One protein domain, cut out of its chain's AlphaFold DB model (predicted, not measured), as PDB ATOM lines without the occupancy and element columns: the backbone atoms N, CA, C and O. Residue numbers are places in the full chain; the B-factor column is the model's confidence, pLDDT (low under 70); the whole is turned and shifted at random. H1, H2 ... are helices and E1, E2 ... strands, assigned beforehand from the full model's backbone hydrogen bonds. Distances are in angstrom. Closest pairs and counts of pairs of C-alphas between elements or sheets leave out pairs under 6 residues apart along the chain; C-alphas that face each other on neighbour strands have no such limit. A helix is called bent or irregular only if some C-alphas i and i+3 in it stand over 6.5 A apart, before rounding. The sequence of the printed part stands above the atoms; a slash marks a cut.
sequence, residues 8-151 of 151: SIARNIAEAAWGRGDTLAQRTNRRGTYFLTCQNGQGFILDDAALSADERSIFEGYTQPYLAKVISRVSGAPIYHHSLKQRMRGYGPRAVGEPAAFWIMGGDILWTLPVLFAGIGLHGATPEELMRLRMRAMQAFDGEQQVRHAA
ATOM      1  N   SER A   8     146.399 126.428  91.145       90.50
ATOM      2  CA  SER A   8     146.374 127.755  91.772       90.50
ATOM      3  C   SER A   8     145.836 128.830  90.822       90.50
ATOM      4  O   SER A   8     145.038 129.666  91.243       90.50
ATOM      5  N   ILE A   9     146.214 128.781  89.539       90.44
ATOM      6  CA  ILE A   9     145.693 129.701  88.519       90.44
ATOM      7  C   ILE A   9     144.200 129.445  88.293       90.44
ATOM      8  O   ILE A   9     143.416 130.389  88.314       90.44
ATOM      9  N   ALA A  10     143.804 128.180  88.138       92.94
ATOM     10  CA  ALA A  10     142.412 127.795  87.947       92.94
ATOM     11  C   ALA A  10     141.539 128.274  89.116       92.94
ATOM     12  O   ALA A  10     140.507 128.895  88.894       92.94
ATOM     13  N   ARG A  11     141.997 128.105  90.363       92.00
ATOM     14  CA  ARG A  11     141.315 128.673  91.536       92.00
ATOM     15  C   ARG A  11     141.165 130.186  91.455       92.00
ATOM     16  O   ARG A  11     140.088 130.697  91.726       92.00
ATOM     17  N   ASN A  12     142.225 130.901  91.073       90.06
ATOM     18  CA  ASN A  12     142.165 132.358  90.972       90.06
ATOM     19  C   ASN A  12     141.152 132.828  89.916       90.06
ATOM     20  O   ASN A  12     140.474 133.830  90.133       90.06
ATOM     21  N   ILE A  13     141.030 132.089  88.812       91.19
ATOM     22  CA  ILE A  13     140.029 132.334  87.770       91.19
ATOM     23  C   ILE A  13     138.619 132.022  88.291       91.19
ATOM     24  O   ILE A  13     137.735 132.858  88.132       91.19
ATOM     25  N   ALA A  14     138.408 130.876  88.949       90.75
ATOM     26  CA  ALA A  14     137.109 130.506  89.521       90.75
ATOM     27  C   ALA A  14     136.625 131.537  90.546       90.75
ATOM     28  O   ALA A  14     135.497 132.006  90.461       90.75
ATOM     29  N   GLU A  15     137.498 131.967  91.457       90.31
ATOM     30  CA  GLU A  15     137.165 132.986  92.458       90.31
ATOM     31  C   GLU A  15     136.842 134.353  91.822       90.31
ATOM     32  O   GLU A  15     136.088 135.144  92.390       90.31
ATOM     33  N   ALA A  16     137.409 134.649  90.646       88.88
ATOM     34  CA  ALA A  16     137.084 135.850  89.880       88.88
ATOM     35  C   ALA A  16     135.759 135.724  89.109       88.88
ATOM     36  O   ALA A  16     135.065 136.725  88.957       88.88
ATOM     37  N   ALA A  17     135.420 134.524  88.628       88.06
ATOM     38  CA  ALA A  17     134.206 134.257  87.860       88.06
ATOM     39  C   ALA A  17     132.963 134.081  88.746       88.06
ATOM     40  O   ALA A  17     131.898 134.594  88.421       88.06
ATOM     41  N   TRP A  18     133.095 133.353  89.856       87.88
ATOM     42  CA  TRP A  18     131.970 132.889  90.679       87.88
ATOM     43  C   TRP A  18     131.950 133.511  92.083       87.88
ATOM     44  O   TRP A  18     130.978 133.370  92.819       87.88
ATOM     45  N   GLY A  19     132.991 134.253  92.459       84.31
ATOM     46  CA  GLY A  19     133.110 134.890  93.769       84.31
ATOM     47  C   GLY A  19     134.117 134.195  94.685       84.31
ATOM     48  O   GLY A  19     134.513 133.051  94.479       84.31
ATOM     49  N   ARG A  20     134.585 134.932  95.696       83.06
ATOM     50  CA  ARG A  20     135.704 134.512  96.551       83.06
ATOM     51  C   ARG A  20     135.251 133.570  97.664       83.06
ATOM     52  O   ARG A  20     134.236 133.830  98.297       83.06
ATOM     53  N   GLY A  21     136.096 132.590  97.986       79.38
ATOM     54  CA  GLY A  21     135.967 131.762  99.190       79.38
ATOM     55  C   GLY A  21     135.909 130.265  98.894       79.38
ATOM     56  O   GLY A  21     135.371 129.852  97.868       79.38
ATOM     57  N   ASP A  22     136.522 129.478  99.787       82.75
ATOM     58  CA  ASP A  22     136.487 128.007  99.873       82.75
ATOM     59  C   ASP A  22     136.598 127.244  98.548       82.75
ATOM     60  O   ASP A  22     136.052 126.155  98.388       82.75
ATOM     61  N   THR A  23     137.321 127.804  97.574       89.75
ATOM     62  CA  THR A  23     137.414 127.189  96.254       89.75
ATOM     63  C   THR A  23     138.326 125.969  96.311       89.75
ATOM     64  O   THR A  23     139.540 126.080  96.521       89.75
ATOM     65  N   LEU A  24     137.747 124.793  96.096       90.50
ATOM     66  CA  LEU A  24     138.460 123.529  95.993       90.50
ATOM     67  C   LEU A  24     138.716 123.225  94.523       90.50
ATOM     68  O   LEU A  24     137.823 123.348  93.693       90.50
ATOM     69  N   ALA A  25     139.944 122.825  94.202       90.75
ATOM     70  CA  ALA A  25     140.312 122.393  92.861       90.75
ATOM     71  C   ALA A  25     140.636 120.903  92.871       90.75
ATOM     72  O   ALA A  25     141.521 120.450  93.600       90.75
ATOM     73  N   GLN A  26     139.947 120.160  92.018       91.06
ATOM     74  CA  GLN A  26     140.170 118.751  91.763       91.06
ATOM     75  C   GLN A  26     140.870 118.584  90.417       91.06
ATOM     76  O   GLN A  26     140.581 119.273  89.433       91.06
ATOM     77  N   ARG A  27     141.838 117.666  90.377       88.81
ATOM     78  CA  ARG A  27     142.502 117.295  89.128       88.81
ATOM     79  C   ARG A  27     141.536 116.518  88.246       88.81
ATOM     80  O   ARG A  27     140.700 115.764  88.738       88.81
ATOM     81  N   THR A  28     141.721 116.665  86.946       91.94
ATOM     82  CA  THR A  28     141.061 115.833  85.943       91.94
ATOM     83  C   THR A  28     142.043 114.798  85.386       91.94
ATOM     84  O   THR A  28     143.230 114.789  85.732       91.94
ATOM     85  N   ASN A  29     141.559 113.911  84.522       90.62
ATOM     86  CA  ASN A  29     142.380 112.991  83.733       90.62
ATOM     87  C   ASN A  29     143.238 113.700  82.663       90.62
ATOM     88  O   ASN A  29     144.080 113.054  82.042       90.62
ATOM     89  N   ARG A  30     143.062 115.012  82.460       92.38
ATOM     90  CA  ARG A  30     143.770 115.796  81.449       92.38
ATOM     91  C   ARG A  30     144.582 116.929  82.082       92.38
ATOM     92  O   ARG A  30     144.185 117.585  83.044       92.38
ATOM     93  N   ARG A  31     145.801 117.129  81.578       92.56
ATOM     94  CA  ARG A  31     146.669 118.218  82.044       92.56
ATOM     95  C   ARG A  31     146.102 119.550  81.551       92.56
ATOM     96  O   ARG A  31     145.670 119.643  80.413       92.56
ATOM     97  N   GLY A  32     146.163 120.580  82.395       92.12
ATOM     98  CA  GLY A  32     145.649 121.910  82.054       92.12
ATOM     99  C   GLY A  32     144.144 122.055  82.238       92.12
ATOM    100  O   GLY A  32     143.590 123.061  81.818       92.12
ATOM    101  N   THR A  33     143.484 121.082  82.865       94.25
ATOM    102  CA  THR A  33     142.039 121.095  83.091       94.25
ATOM    103  C   THR A  33     141.741 120.738  84.543       94.25
ATOM    104  O   THR A  33     142.284 119.776  85.099       94.25
ATOM    105  N   TYR A  34     140.897 121.537  85.187       93.88
ATOM    106  CA  TYR A  34     140.564 121.400  86.603       93.88
ATOM    107  C   TYR A  34     139.062 121.514  86.789       93.88
ATOM    108  O   TYR A  34     138.435 122.365  86.163       93.88
ATOM    109  N   PHE A  35     138.507 120.683  87.664       92.00
ATOM    110  CA  PHE A  35     137.154 120.867  88.173       92.00
ATOM    111  C   PHE A  35     137.238 121.637  89.485       92.00
ATOM    112  O   PHE A  35     138.097 121.338  90.317       92.00
ATOM    113  N   LEU A  36     136.394 122.643  89.663       91.56
ATOM    114  CA  LEU A  36     136.407 123.496  90.837       91.56
ATOM    115  C   LEU A  36     135.016 123.610  91.434       91.56
ATOM    116  O   LEU A  36     134.024 123.692  90.713       91.56
ATOM    117  N   THR A  37     134.974 123.662  92.758       87.69
ATOM    118  CA  THR A  37     133.771 123.944  93.538       87.69
ATOM    119  C   THR A  37     134.045 125.128  94.453       87.69
ATOM    120  O   THR A  37     135.126 125.237  95.029       87.69
ATOM    121  N   CYS A  38     133.084 126.037  94.569       83.31
ATOM    122  CA  CYS A  38     133.080 127.166  95.495       83.31
ATOM    123  C   CYS A  38     131.660 127.346  96.051       83.31
ATOM    124  O   CYS A  38     130.717 126.733  95.552       83.31
ATOM    125  N   GLN A  39     131.485 128.197  97.065       80.31
ATOM    126  CA  GLN A  39     130.168 128.411  97.687       80.31
ATOM    127  C   GLN A  39     129.084 128.867  96.693       80.31
ATOM    128  O   GLN A  39     127.913 128.550  96.872       80.31
ATOM    129  N   ASN A  40     129.476 129.569  95.629       79.75
ATOM    130  CA  ASN A  40     128.558 130.207  94.686       79.75
ATOM    131  C   ASN A  40     128.511 129.518  93.313       79.75
ATOM    132  O   ASN A  40     127.902 130.046  92.384       79.75
ATOM    133  N   GLY A  41     129.189 128.381  93.140       79.44
ATOM    134  CA  GLY A  41     129.282 127.756  91.827       79.44
ATOM    135  C   GLY A  41     130.251 126.590  91.745       79.44
ATOM    136  O   GLY A  41     131.073 126.344  92.626       79.44
ATOM    137  N   GLN A  42     130.163 125.871  90.639       87.00
ATOM    138  CA  GLN A  42     131.063 124.781  90.308       87.00
ATOM    139  C   GLN A  42     131.220 124.685  88.797       87.00
ATOM    140  O   GLN A  42     130.341 125.111  88.043       87.00
ATOM    141  N   GLY A  43     132.326 124.103  88.352       89.94
ATOM    142  CA  GLY A  43     132.573 123.922  86.932       89.94
ATOM    143  C   GLY A  43     134.014 123.590  86.599       89.94
ATOM    144  O   GLY A  43     134.863 123.431  87.475       89.94
ATOM    145  N   PHE A  44     134.294 123.510  85.306       93.31
ATOM    146  CA  PHE A  44     135.631 123.281  84.791       93.31
ATOM    147  C   PHE A  44     136.300 124.578  84.361       93.31
ATOM    148  O   PHE A  44     135.671 125.471  83.796       93.31
ATOM    149  N   ILE A  45     137.609 124.638  84.579       93.75
ATOM    150  CA  ILE A  45     138.487 125.630  83.965       93.75
ATOM    151  C   ILE A  45     139.556 124.881  83.182       93.75
ATOM    152  O   ILE A  45     140.218 123.985  83.720       93.75
ATOM    153  N   LEU A  46     139.692 125.237  81.908       95.12
ATOM    154  CA  LEU A  46     140.549 124.551  80.952       95.12
ATOM    155  C   LEU A  46     141.484 125.546  80.276       95.12
ATOM    156  O   LEU A  46     141.061 126.622  79.873       95.12
ATOM    157  N   ASP A  47     142.747 125.174  80.125       94.00
ATOM    158  CA  ASP A  47     143.660 125.845  79.205       94.00
ATOM    159  C   ASP A  47     143.229 125.540  77.766       94.00
ATOM    160  O   ASP A  47     142.957 124.382  77.446       94.00
ATOM    161  N   ASP A  48     143.193 126.542  76.887       94.62
ATOM    162  CA  ASP A  48     142.906 126.313  75.464       94.62
ATOM    163  C   ASP A  48     143.912 125.340  74.831       94.62
ATOM    164  O   ASP A  48     143.548 124.478  74.034       94.62
ATOM    165  N   ALA A  49     145.173 125.383  75.283       93.06
ATOM    166  CA  ALA A  49     146.223 124.483  74.820       93.06
ATOM    167  C   ALA A  49     146.010 123.012  75.229       93.06
ATOM    168  O   ALA A  49     146.763 122.146  74.776       93.06
ATOM    169  N   ALA A  50     145.037 122.719  76.100       93.06
ATOM    170  CA  ALA A  50     144.664 121.358  76.481       93.06
ATOM    171  C   ALA A  50     143.636 120.722  75.525       93.06
ATOM    172  O   ALA A  50     143.309 119.546  75.700       93.06
ATOM    173  N   LEU A  51     143.125 121.476  74.548       93.00
ATOM    174  CA  LEU A  51     142.117 121.021  73.597       93.00
ATOM    175  C   LEU A  51     142.711 120.821  72.195       93.00
ATOM    176  O   LEU A  51     143.555 121.593  71.726       93.00
ATOM    177  N   SER A  52     142.240 119.792  71.492       92.81
ATOM    178  CA  SER A  52     142.478 119.643  70.054       92.81
ATOM    179  C   SER A  52     141.718 120.715  69.250       92.81
ATOM    180  O   SER A  52     140.957 121.515  69.799       92.81
ATOM    181  N   ALA A  53     141.946 120.793  67.936       91.62
ATOM    182  CA  ALA A  53     141.154 121.682  67.076       91.62
ATOM    183  C   ALA A  53     139.668 121.269  67.047       91.62
ATOM    184  O   ALA A  53     138.798 122.121  67.208       91.62
ATOM    185  N   ASP A  54     139.394 119.967  66.939       90.06
ATOM    186  CA  ASP A  54     138.030 119.427  66.923       90.06
ATOM    187  C   ASP A  54     137.319 119.659  68.261       90.06
ATOM    188  O   ASP A  54     136.164 120.074  68.298       90.06
ATOM    189  N   GLU A  55     138.026 119.456  69.377       92.69
ATOM    190  CA  GLU A  55     137.482 119.724  70.710       92.69
ATOM    191  C   GLU A  55     137.169 121.211  70.891       92.69
ATOM    192  O   GLU A  55     136.107 121.543  71.408       92.69
ATOM    193  N   ARG A  56     138.035 122.118  70.418       92.38
ATOM    194  CA  ARG A  56     137.755 123.562  70.460       92.38
ATOM    195  C   ARG A  56     136.491 123.926  69.698       92.38
ATOM    196  O   ARG A  56     135.661 124.637  70.251       92.38
ATOM    197  N   SER A  57     136.293 123.378  68.500       89.31
ATOM    198  CA  SER A  57     135.074 123.631  67.724       89.31
ATOM    199  C   SER A  57     133.804 123.200  68.470       89.31
ATOM    200  O   SER A  57     132.791 123.896  68.414       89.31
ATOM    201  N   ILE A  58     133.859 122.105  69.240       87.94
ATOM    202  CA  ILE A  58     132.742 121.703  70.107       87.94
ATOM    203  C   ILE A  58     132.500 122.764  71.187       87.94
ATOM    204  O   ILE A  58     131.359 123.168  71.388       87.94
ATOM    205  N   PHE A  59     133.548 123.228  71.876       89.38
ATOM    206  CA  PHE A  59     133.426 124.234  72.939       89.38
ATOM    207  C   PHE A  59     132.889 125.577  72.420       89.38
ATOM    208  O   PHE A  59     132.062 126.191  73.095       89.38
ATOM    209  N   GLU A  60     133.297 125.996  71.220       89.38
ATOM    210  CA  GLU A  60     132.827 127.217  70.543       89.38
ATOM    211  C   GLU A  60     131.315 127.215  70.280       89.38
ATOM    212  O   GLU A  60     130.692 128.278  70.243       89.38
ATOM    213  N   GLY A  61     130.705 126.031  70.160       84.75
ATOM    214  CA  GLY A  61     129.253 125.873  70.077       84.75
ATOM    215  C   GLY A  61     128.507 126.217  71.373       84.75
ATOM    216  O   GLY A  61     127.295 126.422  71.334       84.75
ATOM    217  N   TYR A  62     129.208 126.297  72.510       82.56
ATOM    218  CA  TYR A  62     128.627 126.591  73.826       82.56
ATOM    219  C   TYR A  62     129.084 127.940  74.391       82.56
ATOM    220  O   TYR A  62     128.276 128.671  74.960       82.56
ATOM    221  N   THR A  63     130.372 128.277  74.281       87.00
ATOM    222  CA  THR A  63     130.937 129.524  74.821       87.00
ATOM    223  C   THR A  63     132.114 130.018  73.987       87.00
ATOM    224  O   THR A  63     132.495 129.398  73.004       87.00
ATOM    225  N   GLN A  64     132.704 131.141  74.382       90.44
ATOM    226  CA  GLN A  64     133.930 131.677  73.799       90.44
ATOM    227  C   GLN A  64     135.085 131.585  74.804       90.44
ATOM    228  O   GLN A  64     134.855 131.680  76.017       90.44
ATOM    229  N   PRO A  65     136.336 131.433  74.338       93.25
ATOM    230  CA  PRO A  65     137.476 131.418  75.232       93.25
ATOM    231  C   PRO A  65     137.713 132.810  75.821       93.25
ATOM    232  O   PRO A  65     137.611 133.843  75.156       93.25
ATOM    233  N   TYR A  66     138.121 132.840  77.082       92.44
ATOM    234  CA  TYR A  66     138.601 134.042  77.737       92.44
ATOM    235  C   TYR A  66     140.073 134.263  77.421       92.44
ATOM    236  O   TYR A  66     140.901 133.356  77.508       92.44
ATOM    237  N   LEU A  67     140.414 135.514  77.118       91.19
ATOM    238  CA  LEU A  67     141.789 135.904  76.845       91.19
ATOM    239  C   LEU A  67     142.620 135.995  78.127       91.19
ATOM    240  O   LEU A  67     142.174 136.476  79.176       91.19
ATOM    241  N   ALA A  68     143.876 135.593  78.005       89.69
ATOM    242  CA  ALA A  68     144.892 135.741  79.020       89.69
ATOM    243  C   ALA A  68     146.243 136.113  78.400       89.69
ATOM    244  O   ALA A  68     146.468 136.037  77.193       89.69
ATOM    245  N   LYS A  69     147.168 136.526  79.259       88.31
ATOM    246  CA  LYS A  69     148.566 136.756  78.922       88.31
ATOM    247  C   LYS A  69     149.439 136.042  79.938       88.31
ATOM    248  O   LYS A  69     149.292 136.259  81.145       88.31
ATOM    249  N   VAL A  70     150.358 135.215  79.458       86.06
ATOM    250  CA  VAL A  70     151.328 134.522  80.302       86.06
ATOM    251  C   VAL A  70     152.634 135.289  80.261       86.06
ATOM    252  O   VAL A  70     153.233 135.475  79.208       86.06
ATOM    253  N   ILE A  71     153.070 135.772  81.418       84.62
ATOM    254  CA  ILE A  71     154.318 136.518  81.549       84.62
ATOM    255  C   ILE A  71     155.349 135.592  82.181       84.62
ATOM    256  O   ILE A  71     155.282 135.292  83.381       84.62
ATOM    257  N   SER A  72     156.303 135.154  81.364       79.38
ATOM    258  CA  SER A  72     157.463 134.388  81.809       79.38
ATOM    259  C   SER A  72     158.316 135.221  82.765       79.38
ATOM    260  O   SER A  72     158.483 136.431  82.597       79.38
ATOM    261  N   ARG A  73     158.854 134.573  83.800       72.25
ATOM    262  CA  ARG A  73     159.774 135.191  84.760       72.25
ATOM    263  C   ARG A  73     161.143 134.535  84.642       72.25
ATOM    264  O   ARG A  73     161.222 133.331  84.432       72.25
ATOM    265  N   VAL A  74     162.203 135.327  84.824       70.06
ATOM    266  CA  VAL A  74     163.594 134.831  84.873       70.06
ATOM    267  C   VAL A  74     163.783 133.843  86.030       70.06
ATOM    268  O   VAL A  74     164.518 132.872  85.905       70.06
ATOM    269  N   SER A  75     163.079 134.059  87.145       72.56
ATOM    270  CA  SER A  75     163.005 133.122  88.263       72.56
ATOM    271  C   SER A  75     161.577 133.033  88.816       72.56
ATOM    272  O   SER A  75     160.853 134.030  88.919       72.56
ATOM    273  N   GLY A  76     161.163 131.814  89.170       68.06
ATOM    274  CA  GLY A  76     159.838 131.512  89.720       68.06
ATOM    275  C   GLY A  76     158.779 131.134  88.678       68.06
ATOM    276  O   GLY A  76     159.038 131.069  87.480       68.06
ATOM    277  N   ALA A  77     157.564 130.855  89.159       69.19
ATOM    278  CA  ALA A  77     156.442 130.451  88.314       69.19
ATOM    279  C   ALA A  77     155.972 131.596  87.388       69.19
ATOM    280  O   ALA A  77     156.023 132.767  87.789       69.19
ATOM    281  N   PRO A  78     155.483 131.277  86.172       76.88
ATOM    282  CA  PRO A  78     154.942 132.278  85.263       76.88
ATOM    283  C   PRO A  78     153.726 132.979  85.876       76.88
ATOM    284  O   PRO A  78     152.990 132.413  86.686       76.88
ATOM    285  N   ILE A  79     153.501 134.228  85.472       81.00
ATOM    286  CA  ILE A  79     152.293 134.959  85.852       81.00
ATOM    287  C   ILE A  79     151.227 134.700  84.809       81.00
ATOM    288  O   ILE A  79     151.423 135.031  83.642       81.00
ATOM    289  N   TYR A  80     150.080 134.204  85.248       84.81
ATOM    290  CA  TYR A  80     148.901 134.093  84.407       84.81
ATOM    291  C   TYR A  80     147.986 135.298  84.635       84.81
ATOM    292  O   TYR A  80     147.419 135.467  85.716       84.81
ATOM    293  N   HIS A  81     147.883 136.171  83.638       85.69
ATOM    294  CA  HIS A  81     147.060 137.370  83.691       85.69
ATOM    295  C   HIS A  81     145.804 137.160  82.847       85.69
ATOM    296  O   HIS A  81     145.871 137.228  81.628       85.69
ATOM    297  N   HIS A  82     144.670 136.889  83.488       86.38
ATOM    298  CA  HIS A  82     143.405 136.610  82.806       86.38
ATOM    299  C   HIS A  82     142.480 137.835  82.752       86.38
ATOM    300  O   HIS A  82     142.511 138.690  83.641       86.38
ATOM    301  N   SER A  83     141.616 137.880  81.737       84.06
ATOM    302  CA  SER A  83     140.696 138.991  81.448       84.06
ATOM    303  C   SER A  83     139.678 139.303  82.553       84.06
ATOM    304  O   SER A  83     139.265 140.449  82.685       84.06
ATOM    305  N   LEU A  84     139.306 138.330  83.394       84.31
ATOM    306  CA  LEU A  84     138.345 138.554  84.492       84.31
ATOM    307  C   LEU A  84     138.874 139.441  85.633       84.31
ATOM    308  O   LEU A  84     138.119 139.851  86.515       84.31
ATOM    309  N   LYS A  85     140.180 139.719  85.680       76.69
ATOM    310  CA  LYS A  85     140.774 140.499  86.767       76.69
ATOM    311  C   LYS A  85     140.682 141.996  86.459       76.69
ATOM    312  O   LYS A  85     141.418 142.504  85.624       76.69
ATOM    313  N   GLN A  86     139.846 142.722  87.206       58.69
ATOM    314  CA  GLN A  86     139.590 144.159  86.988       58.69
ATOM    315  C   GLN A  86     140.827 145.074  87.081       58.69
ATOM    316  O   GLN A  86     140.845 146.148  86.489       58.69
ATOM    317  N   ARG A  87     141.871 144.682  87.827       57.12
ATOM    318  CA  ARG A  87     143.133 145.434  87.903       57.12
ATOM    319  C   ARG A  87     144.246 144.681  87.197       57.12
ATOM    320  O   ARG A  87     144.811 143.736  87.756       57.12
ATOM    321  N   MET A  88     144.628 145.191  86.031       53.91
ATOM    322  CA  MET A  88     145.904 144.844  85.434       53.91
ATOM    323  C   MET A  88     147.024 145.411  86.307       53.91
ATOM    324  O   MET A  88     147.165 146.626  86.439       53.91
ATOM    325  N   ARG A  89     147.836 144.549  86.931       55.53
ATOM    326  CA  ARG A  89     149.115 145.019  87.480       55.53
ATOM    327  C   ARG A  89     149.953 145.501  86.297       55.53
ATOM    328  O   ARG A  89     150.165 144.738  85.359       55.53
ATOM    329  N   GLY A  90     150.406 146.753  86.340       50.66
ATOM    330  CA  GLY A  90     151.378 147.266  85.382       50.66
ATOM    331  C   GLY A  90     152.673 146.480  85.540       50.66
ATOM    332  O   GLY A  90     153.374 146.628  86.538       50.66
ATOM    333  N   TYR A  91     152.957 145.588  84.598       55.62
ATOM    334  CA  TYR A  91     154.263 144.949  84.504       55.62
ATOM    335  C   TYR A  91     155.174 145.881  83.706       55.62
ATOM    336  O   TYR A  91     154.725 146.510  82.750       55.62
ATOM    337  N   GLY A  92     156.432 146.015  84.134       53.06
ATOM    338  CA  GLY A  92     157.382 146.921  83.493       53.06
ATOM    339  C   GLY A  92     157.527 146.652  81.985       53.06
ATOM    340  O   GLY A  92     157.280 145.532  81.534       53.06
ATOM    341  N   PRO A  93     157.980 147.644  81.201       50.81
ATOM    342  CA  PRO A  93     157.932 147.645  79.731       50.81
ATOM    343  C   PRO A  93     158.697 146.504  79.030       50.81
ATOM    344  O   PRO A  93     158.570 146.340  77.823       50.81
ATOM    345  N   ARG A  94     159.480 145.698  79.762       51.31
ATOM    346  CA  ARG A  94     160.255 144.557  79.236       51.31
ATOM    347  C   ARG A  94     159.579 143.192  79.404       51.31
ATOM    348  O   ARG A  94     160.115 142.194  78.935       51.31
ATOM    349  N   ALA A  95     158.431 143.120  80.075       58.44
ATOM    350  CA  ALA A  95     157.684 141.875  80.211       58.44
ATOM    351  C   ALA A  95     156.930 141.560  78.905       58.44
ATOM    352  O   ALA A  95     155.757 141.913  78.742       58.44
ATOM    353  N   VAL A  96     157.603 140.895  77.963       65.94
ATOM    354  CA  VAL A  96     156.933 140.264  76.819       65.94
ATOM    355  C   VAL A  96     156.157 139.074  77.371       65.94
ATOM    356  O   VAL A  96     156.731 138.185  77.992       65.94
ATOM    357  N   GLY A  97     154.836 139.110  77.231       75.38
ATOM    358  CA  GLY A  97     153.983 137.998  77.631       75.38
ATOM    359  C   GLY A  97     153.334 137.390  76.407       75.38
ATOM    360  O   GLY A  97     152.956 138.120  75.489       75.38
ATOM    361  N   GLU A  98     153.216 136.074  76.423       85.31
ATOM    362  CA  GLU A  98     152.617 135.286  75.359       85.31
ATOM    363  C   GLU A  98     151.089 135.345  75.482       85.31
ATOM    364  O   GLU A  98     150.563 135.306  76.605       85.31
ATOM    365  N   PRO A  99     150.359 135.482  74.363       86.94
ATOM    366  CA  PRO A  99     148.911 135.358  74.382       86.94
ATOM    367  C   PRO A  99     148.531 133.936  74.802       86.94
ATOM    368  O   PRO A  99     149.122 132.959  74.347       86.94
ATOM    369  N   ALA A 100     147.533 133.832  75.670       90.00
ATOM    370  CA  ALA A 100     146.948 132.573  76.097       90.00
ATOM    371  C   ALA A 100     145.425 132.699  76.118       90.00
ATOM    372  O   ALA A 100     144.873 133.801  76.103       90.00
ATOM    373  N   ALA A 101     144.752 131.561  76.178       92.94
ATOM    374  CA  ALA A 101     143.309 131.491  76.289       92.94
ATOM    375  C   ALA A 101     142.917 130.404  77.291       92.94
ATOM    376  O   ALA A 101     143.667 129.453  77.528       92.94
ATOM    377  N   PHE A 102     141.754 130.570  77.908       94.12
ATOM    378  CA  PHE A 102     141.178 129.576  78.801       94.12
ATOM    379  C   PHE A 102     139.659 129.554  78.679       94.12
ATOM    380  O   PHE A 102     139.026 130.542  78.322       94.12
ATOM    381  N   TRP A 103     139.077 128.421  79.032       94.19
ATOM    382  CA  TRP A 103     137.647 128.173  78.983       94.19
ATOM    383  C   TRP A 103     137.103 128.062  80.399       94.19
ATOM    384  O   TRP A 103     137.756 127.484  81.274       94.19
ATOM    385  N   ILE A 104     135.908 128.604  80.622       92.06
ATOM    386  CA  ILE A 104     135.159 128.436  81.868       92.06
ATOM    387  C   ILE A 104     133.853 127.741  81.528       92.06
ATOM    388  O   ILE A 104     133.045 128.279  80.778       92.06
ATOM    389  N   MET A 105     133.655 126.566  82.116       90.12
ATOM    390  CA  MET A 105     132.479 125.728  81.917       90.12
ATOM    391  C   MET A 105     131.826 125.477  83.275       90.12
ATOM    392  O   MET A 105     132.069 124.448  83.907       90.12
ATOM    393  N   GLY A 106     131.066 126.447  83.776       80.31
ATOM    394  CA  GLY A 106     130.419 126.364  85.087       80.31
ATOM    395  C   GLY A 106     129.014 126.939  85.080       80.31
ATOM    396  O   GLY A 106     128.673 127.728  84.204       80.31
ATOM    397  N   GLY A 107     128.217 126.537  86.068       71.88
ATOM    398  CA  GLY A 107     126.790 126.851  86.143       71.88
ATOM    399  C   GLY A 107     125.939 125.584  86.114       71.88
ATOM    400  O   GLY A 107     126.068 124.735  86.997       71.88
ATOM    401  N   ASP A 108     125.062 125.476  85.117       66.69
ATOM    402  CA  ASP A 108     124.176 124.326  84.900       66.69
ATOM    403  C   ASP A 108     124.885 123.091  84.293       66.69
ATOM    404  O   ASP A 108     126.076 123.104  83.963       66.69
ATOM    405  N   ILE A 109     124.141 121.985  84.167       64.62
ATOM    406  CA  ILE A 109     124.659 120.701  83.678       64.62
ATOM    407  C   ILE A 109     125.086 120.749  82.202       64.62
ATOM    408  O   ILE A 109     125.950 119.967  81.796       64.62
ATOM    409  N   LEU A 110     124.550 121.675  81.403       66.75
ATOM    410  CA  LEU A 110     124.809 121.754  79.965       66.75
ATOM    411  C   LEU A 110     126.236 122.198  79.671       66.75
ATOM    412  O   LEU A 110     126.853 121.703  78.731       66.75
ATOM    413  N   TRP A 111     126.812 123.036  80.531       71.19
ATOM    414  CA  TRP A 111     128.209 123.458  80.421       71.19
ATOM    415  C   TRP A 111     129.195 122.297  80.587       71.19
ATOM    416  O   TRP A 111     130.321 122.363  80.099       71.19
ATOM    417  N   THR A 112     128.781 121.198  81.225       77.12
ATOM    418  CA  THR A 112     129.636 120.011  81.382       77.12
ATOM    419  C   THR A 112     129.687 119.139  80.129       77.12
ATOM    420  O   THR A 112     130.641 118.381  79.964       77.12
ATOM    421  N   LEU A 113     128.718 119.262  79.213       76.50
ATOM    422  CA  LEU A 113     128.651 118.452  77.996       76.50
ATOM    423  C   LEU A 113     129.920 118.521  77.143       76.50
ATOM    424  O   LEU A 113     130.515 117.466  76.931       76.50
ATOM    425  N   PRO A 114     130.386 119.692  76.674       74.06
ATOM    426  CA  PRO A 114     131.595 119.779  75.849       74.06
ATOM    427  C   PRO A 114     132.832 119.192  76.546       74.06
ATOM    428  O   PRO A 114     133.646 118.522  75.912       74.06
ATOM    429  N   VAL A 115     132.935 119.347  77.871       79.56
ATOM    430  CA  VAL A 115     134.009 118.752  78.684       79.56
ATOM    431  C   VAL A 115     133.939 117.220  78.649       79.56
ATOM    432  O   VAL A 115     134.952 116.552  78.437       79.56
ATOM    433  N   LEU A 116     132.737 116.657  78.783       82.00
ATOM    434  CA  LEU A 116     132.501 115.216  78.695       82.00
ATOM    435  C   LEU A 116     132.674 114.676  77.262       82.00
ATOM    436  O   LEU A 116     133.159 113.557  77.093       82.00
ATOM    437  N   PHE A 117     132.336 115.453  76.227       82.69
ATOM    438  CA  PHE A 117     132.600 115.111  74.820       82.69
ATOM    439  C   PHE A 117     134.098 115.059  74.517       82.69
ATOM    440  O   PHE A 117     134.539 114.144  73.825       82.69
ATOM    441  N   ALA A 118     134.884 115.960  75.110       83.69
ATOM    442  CA  ALA A 118     136.343 115.902  75.084       83.69
ATOM    443  C   ALA A 118     136.916 114.745  75.932       83.69
ATOM    444  O   ALA A 118     138.127 114.590  76.031       83.69
ATOM    445  N   GLY A 119     136.083 113.920  76.579       85.00
ATOM    446  CA  GLY A 119     136.539 112.813  77.426       85.00
ATOM    447  C   GLY A 119     137.262 113.278  78.692       85.00
ATOM    448  O   GLY A 119     138.052 112.527  79.270       85.00
ATOM    449  N   ILE A 120     137.031 114.523  79.114       87.88
ATOM    450  CA  ILE A 120     137.652 115.100  80.300       87.88
ATOM    451  C   ILE A 120     136.790 114.753  81.510       87.88
ATOM    452  O   ILE A 120     135.593 115.028  81.560       87.88
ATOM    453  N   GLY A 121     137.427 114.140  82.501       85.50
ATOM    454  CA  GLY A 121     136.789 113.592  83.687       85.50
ATOM    455  C   GLY A 121     137.575 113.869  84.954       85.50
ATOM    456  O   GLY A 121     138.764 114.174  84.879       85.50
ATOM    457  N   LEU A 122     136.949 113.732  86.127       85.19
ATOM    458  CA  LEU A 122     137.685 113.778  87.395       85.19
ATOM    459  C   LEU A 122     138.799 112.725  87.403       85.19
ATOM    460  O   LEU A 122     138.662 111.640  86.837       85.19
ATOM    461  N   HIS A 123     139.931 113.061  88.016       85.38
ATOM    462  CA  HIS A 123     141.055 112.140  88.102       85.38
ATOM    463  C   HIS A 123     140.634 110.848  88.817       85.38
ATOM    464  O   HIS A 123     140.091 110.904  89.917       85.38
ATOM    465  N   GLY A 124     140.897 109.700  88.187       80.50
ATOM    466  CA  GLY A 124     140.494 108.384  88.689       80.50
ATOM    467  C   GLY A 124     139.123 107.895  88.209       80.50
ATOM    468  O   GLY A 124     138.814 106.735  88.450       80.50
ATOM    469  N   ALA A 125     138.338 108.720  87.503       81.75
ATOM    470  CA  ALA A 125     137.081 108.275  86.902       81.75
ATOM    471  C   ALA A 125     137.330 107.229  85.806       81.75
ATOM    472  O   ALA A 125     138.203 107.419  84.948       81.75
ATOM    473  N   THR A 126     136.552 106.145  85.806       83.56
ATOM    474  CA  THR A 126     136.650 105.119  84.759       83.56
ATOM    475  C   THR A 126     135.971 105.578  83.461       83.56
ATOM    476  O   THR A 126     135.094 106.452  83.484       83.56
ATOM    477  N   PRO A 127     136.321 104.987  82.304       81.25
ATOM    478  CA  PRO A 127     135.626 105.257  81.045       81.25
ATOM    479  C   PRO A 127     134.105 105.048  81.133       81.25
ATOM    480  O   PRO A 127     133.339 105.845  80.591       81.25
ATOM    481  N   GLU A 128     133.645 104.028  81.861       82.88
ATOM    482  CA  GLU A 128     132.219 103.735  82.052       82.88
ATOM    483  C   GLU A 128     131.516 104.787  82.915       82.88
ATOM    484  O   GLU A 128     130.337 105.084  82.703       82.88
ATOM    485  N   GLU A 129     132.201 105.337  83.917       79.19
ATOM    486  CA  GLU A 129     131.671 106.425  84.743       79.19
ATOM    487  C   GLU A 129     131.508 107.702  83.921       79.19
ATOM    488  O   GLU A 129     130.445 108.325  83.959       79.19
ATOM    489  N   LEU A 130     132.510 108.043  83.107       78.88
ATOM    490  CA  LEU A 130     132.447 109.194  82.206       78.88
ATOM    491  C   LEU A 130     131.367 109.033  81.139       78.88
ATOM    492  O   LEU A 130     130.617 109.975  80.882       78.88
ATOM    493  N   MET A 131     131.223 107.832  80.574       80.25
ATOM    494  CA  MET A 131     130.156 107.533  79.621       80.25
ATOM    495  C   MET A 131     128.770 107.684  80.262       80.25
ATOM    496  O   MET A 131     127.882 108.304  79.678       80.25
ATOM    497  N   ARG A 132     128.577 107.184  81.490       79.50
ATOM    498  CA  ARG A 132     127.310 107.344  82.224       79.50
ATOM    499  C   ARG A 132     126.995 108.809  82.525       79.50
ATOM    500  O   ARG A 132     125.854 109.229  82.344       79.50
ATOM    501  N   LEU A 133     127.988 109.588  82.950       74.81
ATOM    502  CA  LEU A 133     127.849 111.032  83.163       74.81
ATOM    503  C   LEU A 133     127.454 111.754  81.870       74.81
ATOM    504  O   LEU A 133     126.503 112.534  81.878       74.81
ATOM    505  N   ARG A 134     128.116 111.433  80.755       78.50
ATOM    506  CA  ARG A 134     127.801 111.986  79.433       78.50
ATOM    507  C   ARG A 134     126.370 111.674  79.008       78.50
ATOM    508  O   ARG A 134     125.650 112.588  78.623       78.50
ATOM    509  N   MET A 135     125.932 110.420  79.133       79.88
ATOM    510  CA  MET A 135     124.562 110.021  78.790       79.88
ATOM    511  C   MET A 135     123.516 110.769  79.625       79.88
ATOM    512  O   MET A 135     122.527 111.247  79.077       79.88
ATOM    513  N   ARG A 136     123.749 110.928  80.936       75.62
ATOM    514  CA  ARG A 136     122.843 111.687  81.816       75.62
ATOM    515  C   ARG A 136     122.777 113.166  81.440       75.62
ATOM    516  O   ARG A 136     121.692 113.736  81.435       75.62
ATOM    517  N   ALA A 137     123.917 113.776  81.120       73.25
ATOM    518  CA  ALA A 137     123.966 115.171  80.695       73.25
ATOM    519  C   ALA A 137     123.253 115.381  79.346       73.25
ATOM    520  O   ALA A 137     122.538 116.365  79.186       73.25
ATOM    521  N   MET A 138     123.388 114.441  78.400       75.81
ATOM    522  CA  MET A 138     122.688 114.501  77.110       75.81
ATOM    523  C   MET A 138     121.169 114.382  77.278       75.81
ATOM    524  O   MET A 138     120.430 115.182  76.719       75.81
ATOM    525  N   GLN A 139     120.702 113.447  78.108       78.50
ATOM    526  CA  GLN A 139     119.272 113.299  78.402       78.50
ATOM    527  C   GLN A 139     118.673 114.554  79.051       78.50
ATOM    528  O   GLN A 139     117.554 114.941  78.722       78.50
ATOM    529  N   ALA A 140     119.415 115.200  79.957       70.94
ATOM    530  CA  ALA A 140     118.989 116.461  80.556       70.94
ATOM    531  C   ALA A 140     118.878 117.582  79.506       70.94
ATOM    532  O   ALA A 140     117.902 118.328  79.512       70.94
ATOM    533  N   PHE A 141     119.831 117.660  78.571       70.38
ATOM    534  CA  PHE A 141     119.801 118.635  77.478       70.38
ATOM    535  C   PHE A 141     118.630 118.434  76.520       70.38
ATOM    536  O   PHE A 141     117.938 119.399  76.200       70.38
ATOM    537  N   ASP A 142     118.377 117.195  76.097       70.56
ATOM    538  CA  ASP A 142     117.253 116.879  75.211       70.56
ATOM    539  C   ASP A 142     115.912 117.223  75.880       70.56
ATOM    540  O   ASP A 142     115.014 117.777  75.240       70.56
ATOM    541  N   GLY A 143     115.795 116.967  77.189       69.69
ATOM    542  CA  GLY A 143     114.632 117.361  77.983       69.69
ATOM    543  C   GLY A 143     114.437 118.880  78.054       69.69
ATOM    544  O   GLY A 143     113.325 119.364  77.850       69.69
ATOM    545  N   GLU A 144     115.502 119.653  78.287       62.69
ATOM    546  CA  GLU A 144     115.424 121.122  78.307       62.69
ATOM    547  C   GLU A 144     115.089 121.721  76.933       62.69
ATOM    548  O   GLU A 144     114.320 122.681  76.852       62.69
ATOM    549  N   GLN A 145     115.623 121.153  75.848       61.72
ATOM    550  CA  GLN A 145     115.276 121.551  74.480       61.72
ATOM    551  C   GLN A 145     113.787 121.309  74.202       61.72
ATOM    552  O   GLN A 145     113.106 122.212  73.720       61.72
ATOM    553  N   GLN A 146     113.251 120.137  74.556       59.56
ATOM    554  CA  GLN A 146     111.827 119.840  74.364       59.56
ATOM    555  C   GLN A 146     110.913 120.804  75.125       59.56
ATOM    556  O   GLN A 146     109.913 121.248  74.568       59.56
ATOM    557  N   VAL A 147     111.267 121.182  76.357       60.38
ATOM    558  CA  VAL A 147     110.499 122.173  77.130       60.38
ATOM    559  C   VAL A 147     110.541 123.556  76.473       60.38
ATOM    560  O   VAL A 147     109.521 124.235  76.434       60.38
ATOM    561  N   ARG A 148     111.688 123.972  75.918       57.72
ATOM    562  CA  ARG A 148     111.828 125.270  75.232       57.72
ATOM    563  C   ARG A 148     111.096 125.344  73.891       57.72
ATOM    564  O   ARG A 148     110.685 126.431  73.517       57.72
ATOM    565  N   HIS A 149     110.949 124.229  73.176       56.69
ATOM    566  CA  HIS A 149     110.185 124.168  71.916       56.69
ATOM    567  C   HIS A 149     108.678 123.949  72.127       56.69
ATOM    568  O   HIS A 149     107.904 124.123  71.190       56.69
ATOM    569  N   ALA A 150     108.255 123.553  73.331       54.59
ATOM    570  CA  ALA A 150     106.849 123.356  73.693       54.59
ATOM    571  C   ALA A 150     106.196 124.587  74.363       54.59
ATOM    572  O   ALA A 150     105.000 124.540  74.661       54.59
ATOM    573  N   ALA A 151     106.969 125.649  74.616       48.88
ATOM    574  CA  ALA A 151     106.536 126.922  75.200       48.88
ATOM    575  C   ALA A 151     106.471 128.023  74.133       48.88
ATOM    576  O   ALA A 151     105.571 128.885  74.251       48.88
TER     577      ALA A 151
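AT A GLANCE: This is residues 8 to 151 of the 151 residues of an uncharacterized protein of Kocuria palustris (UniProt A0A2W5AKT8). A six-stranded sheet, curled like part of a barrel, wraps round helix H1, while H3 packs on its other face and the long helix H4 packs on H3; residues 145 to 151, of which 145 to 149 belong to H4, stick out. H2 packs beside H3. The 144 printed residues include four named helices and six named strands, in the order H1 E1 E2 E3 H2 E4 E5 E6 H3 H4, a mixed class in three layers. The sheet runs E1 E2 E3 E6 E4 E5, antiparallel throughout. The whole is compact, with a radius of gyration of the C-alphas of 16.8 A, yet elongated, spanning 56 by 36 by 33 A.

IN THESE COORDINATES: The sheet holds E1, residues 24 to 27; E2, 33 to 38; E3, 41 to 47; E6, 97 to 106, 27.3 A long; E4, 66 to 71; and E5, 79 to 82. H1, residues 8 to 18, is 15.3 A long and begins at C-alpha 8, (146.374, 127.755, 91.772). H2 is residues 53 to 60. H3, residues 109 to 117, is irregular, but only just: C-alphas 111 and 114 are 6.8 A apart. H4, residues 127 to 149, is 33.0 A long and ends at C-alpha 149, (110.185, 124.168, 71.916).

HOW THE PARTS SIT: E1, E2 and E3 form a meander, each strand the antiparallel neighbour of the one before; N 26 and O 35 are 2.8 A apart, N 36 and O 43 2.8 A. E6 is staggered: residues 102 to 106 pair with E3, N 44 and O 105 at 2.8 A, and residues 97 to 102 with E4, N 68 and O 100 at 2.8 A. E4 and E5 are a hairpin, N 69 and O 81 at 2.8 A. E3, H2 and E4 form a split strand-helix-strand unit, two strands running the same way with E6 between them; its crossover is right-handed. The sheet curls round H1; the closest C-alphas of H1 and E3, Trp 18 and Gly 41, are 5.9 A apart. H3 is on the opposite face, at a height over the sheet of 8.9 A. H3 touches H2, closest C-alphas Phe 59 and Pro 114 at 5.6 A, at a shallow tilt of 6 degrees, opposite ways. H3 touches H4, Leu 116 and Arg 134 being closest at 5.8 A, at a steep tilt of 46 degrees, opposite ways. Every O i to N i+4 pair is within hydrogen-bond range in H1, H2 and H4; H3 has 2 of 5, and 5 of 6 O i to N i+3 pairs.

THE WHOLE: The farthest C-alphas, Val 74 and Ala 150, are 59.0 A apart. The printed part has no cut. The link from E5 to E6 is long, 14 residues. Mean pLDDT of the printed part is 80.9; residues 76 to 77, 86 to 96, 108 to 110 and 143 to 151 are under 70.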